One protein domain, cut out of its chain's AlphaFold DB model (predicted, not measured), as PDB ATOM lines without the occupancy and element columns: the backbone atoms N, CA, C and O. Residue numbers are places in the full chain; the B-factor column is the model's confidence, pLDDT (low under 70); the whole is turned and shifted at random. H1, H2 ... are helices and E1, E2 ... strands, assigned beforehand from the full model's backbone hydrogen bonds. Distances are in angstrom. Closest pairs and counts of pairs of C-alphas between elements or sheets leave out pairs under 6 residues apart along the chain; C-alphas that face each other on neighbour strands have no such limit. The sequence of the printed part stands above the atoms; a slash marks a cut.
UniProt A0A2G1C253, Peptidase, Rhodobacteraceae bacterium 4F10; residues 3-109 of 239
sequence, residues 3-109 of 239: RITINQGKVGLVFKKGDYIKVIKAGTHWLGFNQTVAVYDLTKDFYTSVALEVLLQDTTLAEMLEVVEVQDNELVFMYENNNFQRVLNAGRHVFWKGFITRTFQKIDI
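AT A GLANCE: This is residues 3 to 109 of the 239 residues of the protein "Peptidase" of Rhodobacteraceae bacterium 4F10 (UniProt A0A2G1C253). Two strand lobes sit end to end along the long axis, E1 to E5 making one and E6 to E10 the other, with two short helices, H1 and H2, between them on one side. Each lobe is a strongly twisted three-stranded sheet with a two-stranded antiparallel pair: E3 - E2 - E5 with E1 - E4, and E8 - E7 - E10 with E6 - E9, the second sheet only just so twisted. The printed part has 107 residues, in the order E1 E2 E3 E4 E5 H1 H2 E6 E7 E8 E9 E10, mostly strand, with both sheets antiparallel throughout. It is only just compact, close to loose, with a radius of gyration of the C-alphas of 15.5 A, and only just elongated, spanning 51 by 26 by 18 A.

IN THESE COORDINATES: Begin at C-alpha 10, (-73.129, 74.693, 15.968), where E2, residues 10 to 16, sets out and runs 19.9 A. Beside it are E3, residues 19 to 24, and E5, residues 35 to 41, 19.8 A long. Find E1 at residues 3 to 6, from C-alpha 3 at (-59.644, 75.837, 24.600), and E4 at 27 to 31. H1 is residues 52 to 55 and H2 residues 59 to 64. Then come E6, residues 65 to 70, E7, 74 to 80 and 19.6 A long, E8, 83 to 88, E9, 91 to 96 and 17.0 A long, and E10, 102 to 108, which runs 19.7 A to C-alpha 108 at (-96.900, 54.550, 1.770).

HOW THE PARTS SIT: Look first at inner strand E2: N 13 and O 38 of E5 are 2.8 A apart, and N 14 and O 22 of E3 2.9 A. E2 and E3 form a hairpin. In E1 and E4, N 4 and O 29 are 2.9 A apart; the closest C-alphas of E1 and E2, Ile 6 and Gly 12, are 6.7 A apart. H1 and H2 only graze the sheet E3 E2 E5, H2 coming closest to E3 at the C-alphas of Leu 61 and Val 23, 6.0 A. H1 and H2 are close but not clearly touching, Leu 55 to Leu 61 at 7.0 A between C-alphas. H1 is too short for an O i to N i+4 pair; in H2, 1 of 2 is within hydrogen-bond range. In the other lobe, N 77 of E7 and O 105 of E10 are 2.9 A apart, N 78 and O 86 of E8 3.0 A, and N 68 of E6 and O 93 of E9 2.8 A. E7 and E8 form a hairpin. E1 to E5 are each apart from E6 to E10.

THE WHOLE: The C-alphas farthest apart, of Phe 33 and Ile 109, are 50.9 A apart. The printed part has no cut. The link from E5 to H1, 10 residues, is short; no link is long. Mean pLDDT of the printed part is 92.6, and no printed residue is under 70.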
ATOM      1  N   ARG A   3     -58.367  75.113  24.570       90.69
ATOM      2  CA  ARG A   3     -59.644  75.837  24.600       90.69
ATOM      3  C   ARG A   3     -60.267  75.815  23.209       90.69
ATOM      4  O   ARG A   3     -59.566  76.067  22.230       90.69
ATOM      5  N   ILE A   4     -61.559  75.520  23.124       93.06
ATOM      6  CA  ILE A   4     -62.324  75.564  21.877       93.06
ATOM      7  C   ILE A   4     -63.591  76.393  22.076       93.06
ATOM      8  O   ILE A   4     -64.226  76.331  23.127       93.06
ATOM      9  N   THR A   5     -63.952  77.168  21.060       93.38
ATOM     10  CA  THR A   5     -65.186  77.954  21.042       93.38
ATOM     11  C   THR A   5     -66.128  77.354  20.008       93.38
ATOM     12  O   THR A   5     -65.760  77.196  18.845       93.38
ATOM     13  N   ILE A   6     -67.335  77.001  20.445       94.50
ATOM     14  CA  ILE A   6     -68.430  76.555  19.585       94.50
ATOM     15  C   ILE A   6     -69.375  77.740  19.397       94.50
ATOM     16  O   ILE A   6     -69.929  78.257  20.366       94.50
ATOM     17  N   ASN A   7     -69.538  78.181  18.153       92.50
ATOM     18  CA  ASN A   7     -70.421  79.297  17.825       92.50
ATOM     19  C   ASN A   7     -71.898  78.880  17.910       92.50
ATOM     20  O   ASN A   7     -72.225  77.694  17.862       92.50
ATOM     21  N   GLN A   8     -72.798  79.862  17.999       90.12
ATOM     22  CA  GLN A   8     -74.235  79.612  17.858       90.12
ATOM     23  C   GLN A   8     -74.549  78.952  16.505       90.12
ATOM     24  O   GLN A   8     -73.837  79.163  15.523       90.12
ATOM     25  N   GLY A   9     -75.584  78.111  16.475       89.12
ATOM     26  CA  GLY A   9     -75.912  77.290  15.303       89.12
ATOM     27  C   GLY A   9     -74.995  76.077  15.107       89.12
ATOM     28  O   GLY A   9     -75.169  75.333  14.146       89.12
ATOM     29  N   LYS A  10     -74.030  75.847  16.010       93.25
ATOM     30  CA  LYS A  10     -73.129  74.693  15.968       93.25
ATOM     31  C   LYS A  10     -73.163  73.883  17.256       93.25
ATOM     32  O   LYS A  10     -73.466  74.392  18.336       93.25
ATOM     33  N   VAL A  11     -72.789  72.618  17.127       93.88
ATOM     34  CA  VAL A  11     -72.620  71.657  18.221       93.88
ATOM     35  C   VAL A  11     -71.275  70.962  18.075       93.88
ATOM     36  O   VAL A  11     -70.849  70.663  16.965       93.88
ATOM     37  N   GLY A  12     -70.587  70.710  19.186       93.56
ATOM     38  CA  GLY A  12     -69.377  69.892  19.197       93.56
ATOM     39  C   GLY A  12     -69.652  68.501  19.754       93.56
ATOM     40  O   GLY A  12     -70.248  68.379  20.821       93.56
ATOM     41  N   LEU A  13     -69.176  67.455  19.086       94.81
ATOM     42  CA  LEU A  13     -69.069  66.113  19.663       94.81
ATOM     43  C   LEU A  13     -67.619  65.873  20.080       94.81
ATOM     44  O   LEU A  13     -66.705  66.022  19.265       94.81
ATOM     45  N   VAL A  14     -67.401  65.557  21.357       94.12
ATOM     46  CA  VAL A  14     -66.068  65.335  21.928       94.12
ATOM     47  C   VAL A  14     -65.719  63.855  21.842       94.12
ATOM     48  O   VAL A  14     -66.471  63.012  22.332       94.12
ATOM     49  N   PHE A  15     -64.543  63.559  21.298       93.62
ATOM     50  CA  PHE A  15     -63.999  62.211  21.184       93.62
ATOM     51  C   PHE A  15     -62.664  62.094  21.921       93.62
ATOM     52  O   PHE A  15     -61.921  63.073  22.057       93.62
ATOM     53  N   LYS A  16     -62.317  60.891  22.380       92.69
ATOM     54  CA  LYS A  16     -60.988  60.569  22.921       92.69
ATOM     55  C   LYS A  16     -60.560  59.215  22.395       92.69
ATOM     56  O   LYS A  16     -61.236  58.227  22.633       92.69
ATOM     57  N   LYS A  17     -59.422  59.173  21.696       88.62
ATOM     58  CA  LYS A  17     -58.926  57.955  21.028       88.62
ATOM     59  C   LYS A  17     -59.952  57.289  20.082       88.62
ATOM     60  O   LYS A  17     -59.855  56.098  19.839       88.62
ATOM     61  N   GLY A  18     -60.897  58.060  19.537       85.25
ATOM     62  CA  GLY A  18     -61.944  57.567  18.633       85.25
ATOM     63  C   GLY A  18     -63.300  57.327  19.299       85.25
ATOM     64  O   GLY A  18     -64.313  57.396  18.613       85.25
ATOM     65  N   ASP A  19     -63.342  57.165  20.623       90.12
ATOM     66  CA  ASP A  19     -64.592  56.926  21.346       90.12
ATOM     67  C   ASP A  19     -65.310  58.232  21.674       90.12
ATOM     68  O   ASP A  19     -64.688  59.227  22.071       90.12
ATOM     69  N   TYR A  20     -66.631  58.219  21.512       93.56
ATOM     70  CA  TYR A  20     -67.494  59.329  21.883       93.56
ATOM     71  C   TYR A  20     -67.536  59.499  23.406       93.56
ATOM     72  O   TYR A  20     -67.674  58.526  24.143       93.56
ATOM     73  N   ILE A  21     -67.411  60.742  23.879       92.81
ATOM     74  CA  ILE A  21     -67.483  61.071  25.311       92.81
ATOM     75  C   ILE A  21     -68.755  61.838  25.648       92.81
ATOM     76  O   ILE A  21     -69.422  61.497  26.618       92.81
ATOM     77  N   LYS A  22     -69.001  62.951  24.947       93.12
ATOM     78  CA  LYS A  22     -70.110  63.865  25.249       93.12
ATOM     79  C   LYS A  22     -70.362  64.865  24.133       93.12
ATOM     80  O   LYS A  22     -69.455  65.199  23.361       93.12
ATOM     81  N   VAL A  23     -71.562  65.431  24.125       94.62
ATOM     82  CA  VAL A  23     -71.912  66.616  23.334       94.62
ATOM     83  C   VAL A  23     -71.610  67.912  24.100       94.62
ATOM     84  O   VAL A  23     -71.746  67.996  25.321       94.62
ATOM     85  N   ILE A  24     -71.176  68.950  23.384       94.12
ATOM     86  CA  ILE A  24     -71.005  70.315  23.893       94.12
ATOM     87  C   ILE A  24     -71.808  71.302  23.035       94.12
ATOM     88  O   ILE A  24     -71.708  71.321  21.806       94.12
ATOM     89  N   LYS A  25     -72.620  72.131  23.697       92.88
ATOM     90  CA  LYS A  25     -73.425  73.194  23.069       92.88
ATOM     91  C   LYS A  25     -72.575  74.447  22.807       92.88
ATOM     92  O   LYS A  25     -71.413  74.511  23.215       92.88
ATOM     93  N   ALA A  26     -73.155  75.447  22.145       92.38
ATOM     94  CA  ALA A  26     -72.506  76.736  21.900       92.38
ATOM     95  C   ALA A  26     -71.929  77.348  23.192       92.38
ATOM     96  O   ALA A  26     -72.554  77.301  24.251       92.38
ATOM     97  N   GLY A  27     -70.717  77.895  23.104       93.12
ATOM     98  CA  GLY A  27     -69.956  78.394  24.247       93.12
ATOM     99  C   GLY A  27     -68.465  78.075  24.160       93.12
ATOM    100  O   GLY A  27     -67.983  77.471  23.198       93.12
ATOM    101  N   THR A  28     -67.716  78.501  25.177       92.38
ATOM    102  CA  THR A  28     -66.280  78.214  25.285       92.38
ATOM    103  C   THR A  28     -66.061  77.033  26.216       92.38
ATOM    104  O   THR A  28     -66.466  77.073  27.375       92.38
ATOM    105  N   HIS A  29     -65.391  75.998  25.715       92.81
ATOM    106  CA  HIS A  29     -65.165  74.741  26.424       92.81
ATOM    107  C   HIS A  29     -63.678  74.409  26.489       92.81
ATOM    108  O   HIS A  29     -62.897  74.732  25.587       92.81
ATOM    109  N   TRP A  30     -63.283  73.732  27.563       91.50
ATOM    110  CA  TRP A  30     -61.936  73.198  27.723       91.50
ATOM    111  C   TRP A  30     -61.905  71.723  27.346       91.50
ATOM    112  O   TRP A  30     -62.705  70.926  27.834       91.50
ATOM    113  N   LEU A  31     -60.951  71.365  26.491       91.75
ATOM    114  CA  LEU A  31     -60.678  69.989  26.107       91.75
ATOM    115  C   LEU A  31     -59.566  69.408  26.972       91.75
ATOM    116  O   LEU A  31     -58.495  70.012  27.148       91.75
ATOM    117  N   GLY A  32     -59.841  68.212  27.486       88.56
ATOM    118  CA  GLY A  32     -58.897  67.389  28.223       88.56
ATOM    119  C   GLY A  32     -57.767  66.860  27.339       88.56
ATOM    120  O   GLY A  32     -57.733  67.051  26.123       88.56
ATOM    121  N   PHE A  33     -56.804  66.187  27.966       88.12
ATOM    122  CA  PHE A  33     -55.656  65.617  27.262       88.12
ATOM    123  C   PHE A  33     -56.092  64.536  26.254       88.12
ATOM    124  O   PHE A  33     -56.889  63.655  26.590       88.12
ATOM    125  N   ASN A  34     -55.565  64.607  25.026       88.94
ATOM    126  CA  ASN A  34     -55.900  63.737  23.887       88.94
ATOM    127  C   ASN A  34     -57.391  63.694  23.499       88.94
ATOM    128  O   ASN A  34     -57.856  62.692  22.951       88.94
ATOM    129  N   GLN A  35     -58.145  64.764  23.775       93.25
ATOM    130  CA  GLN A  35     -59.508  64.927  23.267       93.25
ATOM    131  C   GLN A  35     -59.526  65.722  21.961       93.25
ATOM    132  O   GLN A  35     -58.809  66.715  21.805       93.25
ATOM    133  N   THR A  36     -60.391  65.306  21.046       92.69
ATOM    134  CA  THR A  36     -60.696  65.999  19.792       92.69
ATOM    135  C   THR A  36     -62.175  66.365  19.752       92.69
ATOM    136  O   THR A  36     -62.986  65.806  20.489       92.69
ATOM    137  N   VAL A  37     -62.532  67.346  18.923       93.75
ATOM    138  CA  VAL A  37     -63.924  67.773  18.743       93.75
ATOM    139  C   VAL A  37     -64.257  67.795  17.269       93.75
ATOM    140  O   VAL A  37     -63.561  68.458  16.498       93.75
ATOM    141  N   ALA A  38     -65.342  67.121  16.903       93.38
ATOM    142  CA  ALA A  38     -65.993  67.300  15.615       93.38
ATOM    143  C   ALA A  38     -67.090  68.359  15.766       93.38
ATOM    144  O   ALA A  38     -67.949  68.243  16.640       93.38
ATOM    145  N   VAL A  39     -67.035  69.414  14.952       93.44
ATOM    146  CA  VAL A  39     -68.008  70.511  15.000       93.44
ATOM    147  C   VAL A  39     -69.032  70.324  13.890       93.44
ATOM    148  O   VAL A  39     -68.678  70.258  12.715       93.44
ATOM    149  N   TYR A  40     -70.296  70.299  14.281       93.81
ATOM    150  CA  TYR A  40     -71.453  70.126  13.423       93.81
ATOM    151  C   TYR A  40     -72.234  71.422  13.286       93.81
ATOM    152  O   TYR A  40     -72.316  72.214  14.224       93.81
ATOM    153  N   ASP A  41     -72.808  71.613  12.107       92.56
ATOM    154  CA  ASP A  41     -73.727  72.700  11.804       92.56
ATOM    155  C   ASP A  41     -75.162  72.188  11.962       92.56
ATOM    156  O   ASP A  41     -75.535  71.210  11.312       92.56
ATOM    157  N   LEU A  42     -75.954  72.834  12.823       91.19
ATOM    158  CA  LEU A  42     -77.335  72.433  13.112       91.19
ATOM    159  C   LEU A  42     -78.272  72.636  11.906       91.19
ATOM    160  O   LEU A  42     -79.373  72.081  11.869       91.19
ATOM    161  N   THR A  43     -77.845  73.424  10.912       88.88
ATOM    162  CA  THR A  43     -78.589  73.619   9.660       88.88
ATOM    163  C   THR A  43     -78.457  72.444   8.699       88.88
ATOM    164  O   THR A  43     -79.320  72.271   7.847       88.88
ATOM    165  N   LYS A  44     -77.418  71.616   8.838       89.44
ATOM    166  CA  LYS A  44     -77.131  70.502   7.927       89.44
ATOM    167  C   LYS A  44     -77.651  69.177   8.473       89.44
ATOM    168  O   LYS A  44     -78.050  69.076   9.630       89.44
ATOM    169  N   ASP A  45     -77.602  68.152   7.634       88.56
ATOM    170  CA  ASP A  45     -77.868  66.779   8.054       88.56
ATOM    171  C   ASP A  45     -76.838  66.310   9.081       88.56
ATOM    172  O   ASP A  45     -75.664  66.707   9.048       88.56
ATOM    173  N   PHE A  46     -77.268  65.435   9.987       91.56
ATOM    174  CA  PHE A  46     -76.343  64.794  10.902       91.56
ATOM    175  C   PHE A  46     -75.579  63.684  10.178       91.56
ATOM    176  O   PHE A  46     -76.172  62.808   9.554       91.56
ATOM    177  N   TYR A  47     -74.255  63.699  10.297       86.12
ATOM    178  CA  TYR A  47     -73.389  62.644   9.782       86.12
ATOM    179  C   TYR A  47     -72.390  62.230  10.859       86.12
ATOM    180  O   TYR A  47     -71.898  63.049  11.629       86.12
ATOM    181  N   THR A  48     -72.061  60.950  10.941       84.62
ATOM    182  CA  THR A  48     -71.121  60.448  11.946       84.62
ATOM    183  C   THR A  48     -70.327  59.283  11.382       84.62
ATOM    184  O   THR A  48     -70.840  58.499  10.589       84.62
ATOM    185  N   SER A  49     -69.063  59.182  11.790       81.31
ATOM    186  CA  SER A  49     -68.221  58.008  11.546       81.31
ATOM    187  C   SER A  49     -68.374  56.935  12.630       81.31
ATOM    188  O   SER A  49     -67.887  55.824  12.463       81.31
ATOM    189  N   VAL A  50     -69.008  57.276  13.755       87.44
ATOM    190  CA  VAL A  50     -69.284  56.378  14.885       87.44
ATOM    191  C   VAL A  50     -70.726  55.892  14.804       87.44
ATOM    192  O   VAL A  50     -71.605  56.658  14.408       87.44
ATOM    193  N   ALA A  51     -70.960  54.639  15.204       88.81
ATOM    194  CA  ALA A  51     -72.287  54.036  15.255       88.81
ATOM    195  C   ALA A  51     -73.276  54.922  16.026       88.81
ATOM    196  O   ALA A  51     -72.991  55.390  17.133       88.81
ATOM    197  N   LEU A  52     -74.449  55.148  15.432       90.06
ATOM    198  CA  LEU A  52     -75.473  56.022  15.994       90.06
ATOM    199  C   LEU A  52     -75.967  55.502  17.350       90.06
ATOM    200  O   LEU A  52     -76.264  56.290  18.236       90.06
ATOM    201  N   GLU A  53     -75.980  54.185  17.542       91.50
ATOM    202  CA  GLU A  53     -76.367  53.508  18.781       91.50
ATOM    203  C   GLU A  53     -75.501  53.943  19.965       91.50
ATOM    204  O   GLU A  53     -76.015  54.098  21.067       91.50
ATOM    205  N   VAL A  54     -74.206  54.184  19.737       90.25
ATOM    206  CA  VAL A  54     -73.285  54.679  20.773       90.25
ATOM    207  C   VAL A  54     -73.605  56.133  21.113       90.25
ATOM    208  O   VAL A  54     -73.597  56.520  22.277       90.25
ATOM    209  N   LEU A  55     -73.919  56.942  20.102       90.31
ATOM    210  CA  LEU A  55     -74.244  58.356  20.281       90.31
ATOM    211  C   LEU A  55     -75.594  58.567  20.976       90.31
ATOM    212  O   LEU A  55     -75.726  59.467  21.801       90.31
ATOM    213  N   LEU A  56     -76.583  57.725  20.672       91.94
ATOM    214  CA  LEU A  56     -77.921  57.785  21.261       91.94
ATOM    215  C   LEU A  56     -77.964  57.330  22.731       91.94
ATOM    216  O   LEU A  56     -78.983  57.538  23.384       91.94
ATOM    217  N   GLN A  57     -76.886  56.745  23.269       92.25
ATOM    218  CA  GLN A  57     -76.770  56.470  24.707       92.25
ATOM    219  C   GLN A  57     -76.606  57.752  25.539       92.25
ATOM    220  O   GLN A  57     -76.990  57.767  26.708       92.25
ATOM    221  N   ASP A  58     -76.064  58.831  24.959       92.69
ATOM    222  CA  ASP A  58     -76.049  60.145  25.606       92.69
ATOM    223  C   ASP A  58     -77.416  60.808  25.420       92.69
ATOM    224  O   ASP A  58     -77.771  61.268  24.332       92.69
ATOM    225  N   THR A  59     -78.179  60.873  26.511       93.06
ATOM    226  CA  THR A  59     -79.524  61.459  26.539       93.06
ATOM    227  C   THR A  59     -79.536  62.904  26.058       93.06
ATOM    228  O   THR A  59     -80.453  63.306  25.345       93.06
ATOM    229  N   THR A  60     -78.490  63.677  26.363       93.62
ATOM    230  CA  THR A  60     -78.412  65.082  25.956       93.62
ATOM    231  C   THR A  60     -78.208  65.230  24.454       93.62
ATOM    232  O   THR A  60     -78.737  66.169  23.863       93.62
ATOM    233  N   LEU A  61     -77.481  64.306  23.819       93.38
ATOM    234  CA  LEU A  61     -77.344  64.271  22.365       93.38
ATOM    235  C   LEU A  61     -78.610  63.714  21.707       93.38
ATOM    236  O   LEU A  61     -79.081  64.287  20.727       93.38
ATOM    237  N   ALA A  62     -79.187  62.643  22.255       93.38
ATOM    238  CA  ALA A  62     -80.406  62.027  21.737       93.38
ATOM    239  C   ALA A  62     -81.584  63.018  21.691       93.38
ATOM    240  O   ALA A  62     -82.320  63.058  20.707       93.38
ATOM    241  N   GLU A  63     -81.722  63.886  22.698       93.62
ATOM    242  CA  GLU A  63     -82.724  64.962  22.712       93.62
ATOM    243  C   GLU A  63     -82.511  66.009  21.605       93.62
ATOM    244  O   GLU A  63     -83.473  66.620  21.137       93.62
ATOM    245  N   MET A  64     -81.269  66.207  21.156       92.56
ATOM    246  CA  MET A  64     -80.921  67.146  20.081       92.56
ATOM    247  C   MET A  64     -81.082  66.548  18.680       92.56
ATOM    248  O   MET A  64     -80.978  67.288  17.698       92.56
ATOM    249  N   LEU A  65     -81.333  65.244  18.573       94.19
ATOM    250  CA  LEU A  65     -81.453  64.531  17.308       94.19
ATOM    251  C   LEU A  65     -82.898  64.090  17.046       94.19
ATOM    252  O   LEU A  65     -83.655  63.709  17.943       94.19
ATOM    253  N   GLU A  66     -83.288  64.134  15.782       94.44
ATOM    254  CA  GLU A  66     -84.501  63.532  15.249       94.44
ATOM    255  C   GLU A  66     -84.107  62.386  14.332       94.44
ATOM    256  O   GLU A  66     -83.447  62.594  13.315       94.44
ATOM    257  N   VAL A  67     -84.482  61.172  14.723       94.19
ATOM    258  CA  VAL A  67     -84.229  59.967  13.939       94.19
ATOM    259  C   VAL A  67     -85.490  59.650  13.151       94.19
ATOM    260  O   VAL A  67     -86.544  59.392  13.730       94.19
ATOM    261  N   VAL A  68     -85.372  59.674  11.828       96.12
ATOM    262  CA  VAL A  68     -86.448  59.374  10.886       96.12
ATOM    263  C   VAL A  68     -86.146  58.033  10.235       96.12
ATOM    264  O   VAL A  68     -85.235  57.907   9.416       96.12
ATOM    265  N   GLU A  69     -86.912  57.021  10.626       95.44
ATOM    266  CA  GLU A  69     -86.826  55.672  10.070       95.44
ATOM    267  C   GLU A  69     -87.844  55.510   8.943       95.44
ATOM    268  O   GLU A  69     -89.055  55.686   9.148       95.44
ATOM    269  N   VAL A  70     -87.328  55.199   7.756       97.19
ATOM    270  CA  VAL A  70     -88.087  55.016   6.518       97.19
ATOM    271  C   VAL A  70     -87.965  53.559   6.097       97.19
ATOM    272  O   VAL A  70     -86.854  53.060   5.910       97.19
ATOM    273  N   GLN A  71     -89.095  52.869   5.978       95.75
ATOM    274  CA  GLN A  71     -89.123  51.473   5.538       95.75
ATOM    275  C   GLN A  71     -88.970  51.361   4.013       95.75
ATOM    276  O   GLN A  71     -89.173  52.333   3.292       95.75
ATOM    277  N   ASP A  72     -88.679  50.158   3.512       93.00
ATOM    278  CA  ASP A  72     -88.484  49.895   2.074       93.00
ATOM    279  C   ASP A  72     -89.695  50.268   1.205       93.00
ATOM    280  O   ASP A  72     -89.545  50.686   0.059       93.00
ATOM    281  N   ASN A  73     -90.902  50.161   1.767       93.19
ATOM    282  CA  ASN A  73     -92.161  50.503   1.101       93.19
ATOM    283  C   ASN A  73     -92.687  51.896   1.480       93.19
ATOM    284  O   ASN A  73     -93.857  52.205   1.241       93.19
ATOM    285  N   GLU A  74     -91.845  52.732   2.082       94.81
ATOM    286  CA  GLU A  74     -92.185  54.089   2.484       94.81
ATOM    287  C   GLU A  74     -91.268  55.107   1.804       94.81
ATOM    288  O   GLU A  74     -90.102  54.856   1.502       94.81
ATOM    289  N   LEU A  75     -91.800  56.308   1.617       95.50
ATOM    290  CA  LEU A  75     -91.019  57.511   1.369       95.50
ATOM    291  C   LEU A  75     -91.338  58.524   2.457       95.50
ATOM    292  O   LEU A  75     -92.440  58.538   3.007       95.50
ATOM    293  N   VAL A  76     -90.396  59.415   2.742       97.19
ATOM    294  CA  VAL A  76     -90.667  60.557   3.618       97.19
ATOM    295  C   VAL A  76     -90.418  61.851   2.879       97.19
ATOM    296  O   VAL A  76     -89.323  62.097   2.384       97.19
ATOM    297  N   PHE A  77     -91.433  62.704   2.818       96.81
ATOM    298  CA  PHE A  77     -91.265  64.065   2.331       96.81
ATOM    299  C   PHE A  77     -90.788  64.929   3.487       96.81
ATOM    300  O   PHE A  77     -91.452  65.028   4.521       96.81
ATOM    301  N   MET A  78     -89.612  65.522   3.308       96.25
ATOM    302  CA  MET A  78     -89.020  66.429   4.277       96.25
ATOM    303  C   MET A  78     -89.320  67.865   3.873       96.25
ATOM    304  O   MET A  78     -89.002  68.293   2.757       96.25
ATOM    305  N   TYR A  79     -89.877  68.615   4.811       95.31
ATOM    306  CA  TYR A  79     -90.123  70.038   4.673       95.31
ATOM    307  C   TYR A  79     -89.275  70.800   5.683       95.31
ATOM    308  O   TYR A  79     -89.123  70.375   6.826       95.31
ATOM    309  N   GLU A  80     -88.768  71.955   5.274       94.69
ATOM    310  CA  GLU A  80     -88.130  72.924   6.160       94.69
ATOM    311  C   GLU A  80     -88.901  74.232   6.071       94.69
ATOM    312  O   GLU A  80     -89.105  74.766   4.980       94.69
ATOM    313  N   ASN A  81     -89.360  74.738   7.217       91.69
ATOM    314  CA  ASN A  81     -90.181  75.951   7.294       91.69
ATOM    315  C   ASN A  81     -91.393  75.903   6.336       91.69
ATOM    316  O   ASN A  81     -91.686  76.876   5.646       91.69
ATOM    317  N   ASN A  82     -92.073  74.749   6.284       90.69
ATOM    318  CA  ASN A  82     -93.213  74.434   5.406       90.69
ATOM    319  C   ASN A  82     -92.915  74.377   3.896       90.69
ATOM    320  O   ASN A  82     -93.835  74.156   3.111       90.69
ATOM    321  N   ASN A  83     -91.657  74.505   3.476       93.19
ATOM    322  CA  ASN A  83     -91.264  74.333   2.080       93.19
ATOM    323  C   ASN A  83     -90.705  72.931   1.856       93.19
ATOM    324  O   ASN A  83     -89.859  72.472   2.624       93.19
ATOM    325  N   PHE A  84     -91.167  72.261   0.800       95.75
ATOM    326  CA  PHE A  84     -90.644  70.954   0.411       95.75
ATOM    327  C   PHE A  84     -89.160  71.073   0.057       95.75
ATOM    328  O   PHE A  84     -88.793  71.897  -0.780       95.75
ATOM    329  N   GLN A  85     -88.326  70.246   0.685       94.94
ATOM    330  CA  GLN A  85     -86.889  70.218   0.425       94.94
ATOM    331  C   GLN A  85     -86.506  69.024  -0.443       94.94
ATOM    332  O   GLN A  85     -85.899  69.204  -1.493       94.94
ATOM    333  N   ARG A  86     -86.845  67.804  -0.004       95.31
ATOM    334  CA  ARG A  86     -86.470  66.563  -0.698       95.31
ATOM    335  C   ARG A  86     -87.283  65.359  -0.230       95.31
ATOM    336  O   ARG A  86     -87.932  65.389   0.819       95.31
ATOM    337  N   VAL A  87     -87.167  64.272  -0.989       96.75
ATOM    338  CA  VAL A  87     -87.656  62.939  -0.616       96.75
ATOM    339  C   VAL A  87     -86.546  62.160   0.095       96.75
ATOM    340  O   VAL A  87     -85.415  62.102  -0.389       96.75
ATOM    341  N   LEU A  88     -86.866  61.539   1.226       96.56
ATOM    342  CA  LEU A  88     -86.011  60.572   1.907       96.56
ATOM    343  C   LEU A  88     -86.428  59.157   1.493       96.56
ATOM    344  O   LEU A  88     -87.602  58.795   1.582       96.56
ATOM    345  N   ASN A  89     -85.446  58.378   1.043       95.50
ATOM    346  CA  ASN A  89     -85.601  56.965   0.701       95.50
ATOM    347  C   ASN A  89     -85.552  56.075   1.944       95.50
ATOM    348  O   ASN A  89     -85.177  56.539   3.024       95.50
ATOM    349  N   ALA A  90     -85.852  54.792   1.752       95.56
ATOM    350  CA  ALA A  90     -85.657  53.748   2.747       95.56
ATOM    351  C   ALA A  90     -84.280  53.835   3.424       95.56
ATOM    352  O   ALA A  90     -83.256  54.089   2.778       95.56
ATOM    353  N   GLY A  91     -84.275  53.655   4.739       94.94
ATOM    354  CA  GLY A  91     -83.101  53.809   5.583       94.94
ATOM    355  C   GLY A  91     -83.347  54.711   6.788       94.94
ATOM    356  O   GLY A  91     -84.459  55.172   7.064       94.94
ATOM    357  N   ARG A  92     -82.270  54.948   7.533       92.75
ATOM    358  CA  ARG A  92     -82.286  55.730   8.766       92.75
ATOM    359  C   ARG A  92     -81.633  57.080   8.523       92.75
ATOM    360  O   ARG A  92     -80.437  57.151   8.246       92.75
ATOM    361  N   HIS A  93     -82.419  58.141   8.646       94.56
ATOM    362  CA  HIS A  93     -81.971  59.519   8.459       94.56
ATOM    363  C   HIS A  93     -81.967  60.231   9.804       94.56
ATOM    364  O   HIS A  93     -82.865  60.022  10.619       94.56
ATOM    365  N   VAL A  94     -80.960  61.062  10.055       94.50
ATOM    366  CA  VAL A  94     -80.810  61.749  11.339       94.50
ATOM    367  C   VAL A  94     -80.646  63.242  11.110       94.50
ATOM    368  O   VAL A  94     -79.821  63.678  10.306       94.50
ATOM    369  N   PHE A  95     -81.420  64.025  11.850       94.62
ATOM    370  CA  PHE A  95     -81.467  65.475  11.731       94.62
ATOM    371  C   PHE A  95     -81.271  66.142  13.082       94.62
ATOM    372  O   PHE A  95     -81.621  65.591  14.121       94.62
ATOM    373  N   TRP A  96     -80.741  67.361  13.075       93.75
ATOM    374  CA  TRP A  96     -80.706  68.192  14.272       93.75
ATOM    375  C   TRP A  96     -82.071  68.826  14.544       93.75
ATOM    376  O   TRP A  96     -82.695  69.382  13.632       93.75
ATOM    377  N   LYS A  97     -82.492  68.801  15.811       91.88
ATOM    378  CA  LYS A  97     -83.696  69.473  16.315       91.88
ATOM    379  C   LYS A  97     -83.415  70.922  16.716       91.88
ATOM    380  O   LYS A  97     -82.311  71.285  17.121       91.88
ATOM    381  N   GLY A  98     -84.458  71.747  16.664       84.44
ATOM    382  CA  GLY A  98     -84.527  73.037  17.358       84.44
ATOM    383  C   GLY A  98     -83.932  74.249  16.636       84.44
ATOM    384  O   GLY A  98     -84.286  75.364  17.002       84.44
ATOM    385  N   PHE A  99     -83.074  74.078  15.621       85.38
ATOM    386  CA  PHE A  99     -82.536  75.218  14.855       85.38
ATOM    387  C   PHE A  99     -83.332  75.524  13.577       85.38
ATOM    388  O   PHE A  99     -83.567  76.685  13.262       85.38
ATOM    389  N   ILE A 100     -83.767  74.487  12.856       89.75
ATOM    390  CA  ILE A 100     -84.661  74.592  11.695       89.75
ATOM    391  C   ILE A 100     -85.914  73.777  11.997       89.75
ATOM    392  O   ILE A 100     -85.813  72.643  12.470       89.75
ATOM    393  N   THR A 101     -87.088  74.341  11.710       92.00
ATOM    394  CA  THR A 101     -88.355  73.615  11.826       92.00
ATOM    395  C   THR A 101     -88.471  72.635  10.668       92.00
ATOM    396  O   THR A 101     -88.765  73.032   9.537       92.00
ATOM    397  N   ARG A 102     -88.221  71.359  10.963       94.62
ATOM    398  CA  ARG A 102     -88.362  70.242  10.030       94.62
ATOM    399  C   ARG A 102     -89.667  69.513  10.285       94.62
ATOM    400  O   ARG A 102     -90.021  69.268  11.435       94.62
ATOM    401  N   THR A 103     -90.373  69.168   9.219       95.19
ATOM    402  CA  THR A 103     -91.525  68.270   9.296       95.19
ATOM    403  C   THR A 103     -91.359  67.134   8.300       95.19
ATOM    404  O   THR A 103     -90.809  67.299   7.209       95.19
ATOM    405  N   PHE A 104     -91.818  65.957   8.712       95.88
ATOM    406  CA  PHE A 104     -91.631  64.711   7.987       95.88
ATOM    407  C   PHE A 104     -92.995  64.089   7.727       95.88
ATOM    408  O   PHE A 104     -93.704  63.707   8.657       95.88
ATOM    409  N   GLN A 105     -93.370  63.992   6.456       96.00
ATOM    410  CA  GLN A 105     -94.600  63.332   6.042       96.00
ATOM    411  C   GLN A 105     -94.264  61.952   5.487       96.00
ATOM    412  O   GLN A 105     -93.647  61.845   4.428       96.00
ATOM    413  N   LYS A 106     -94.682  60.903   6.198       95.50
ATOM    414  CA  LYS A 106     -94.581  59.523   5.717       95.50
ATOM    415  C   LYS A 106     -95.605  59.257   4.621       95.50
ATOM    416  O   LYS A 106     -96.754  59.689   4.722       95.50
ATOM    417  N   ILE A 107     -95.170  58.544   3.593       94.88
ATOM    418  CA  ILE A 107     -95.950  58.181   2.418       94.88
ATOM    419  C   ILE A 107     -95.777  56.691   2.179       94.88
ATOM    420  O   ILE A 107     -94.649  56.212   2.063       94.88
ATOM    421  N   ASP A 108     -96.890  55.975   2.073       94.00
ATOM    422  CA  ASP A 108     -96.900  54.550   1.770       94.00
ATOM    423  C   ASP A 108     -96.929  54.339   0.249       94.00
ATOM    424  O   ASP A 108     -97.919  54.641  -0.425       94.00
ATOM    425  N   ILE A 109     -95.837  53.799  -0.299       93.81
ATOM    426  CA  ILE A 109     -95.709  53.498  -1.732       93.81
ATOM    427  C   ILE A 109     -95.996  52.026  -2.061       93.81
ATOM    428  O   ILE A 109     -95.924  51.633  -3.229       93.81
TER     429      ILE A 109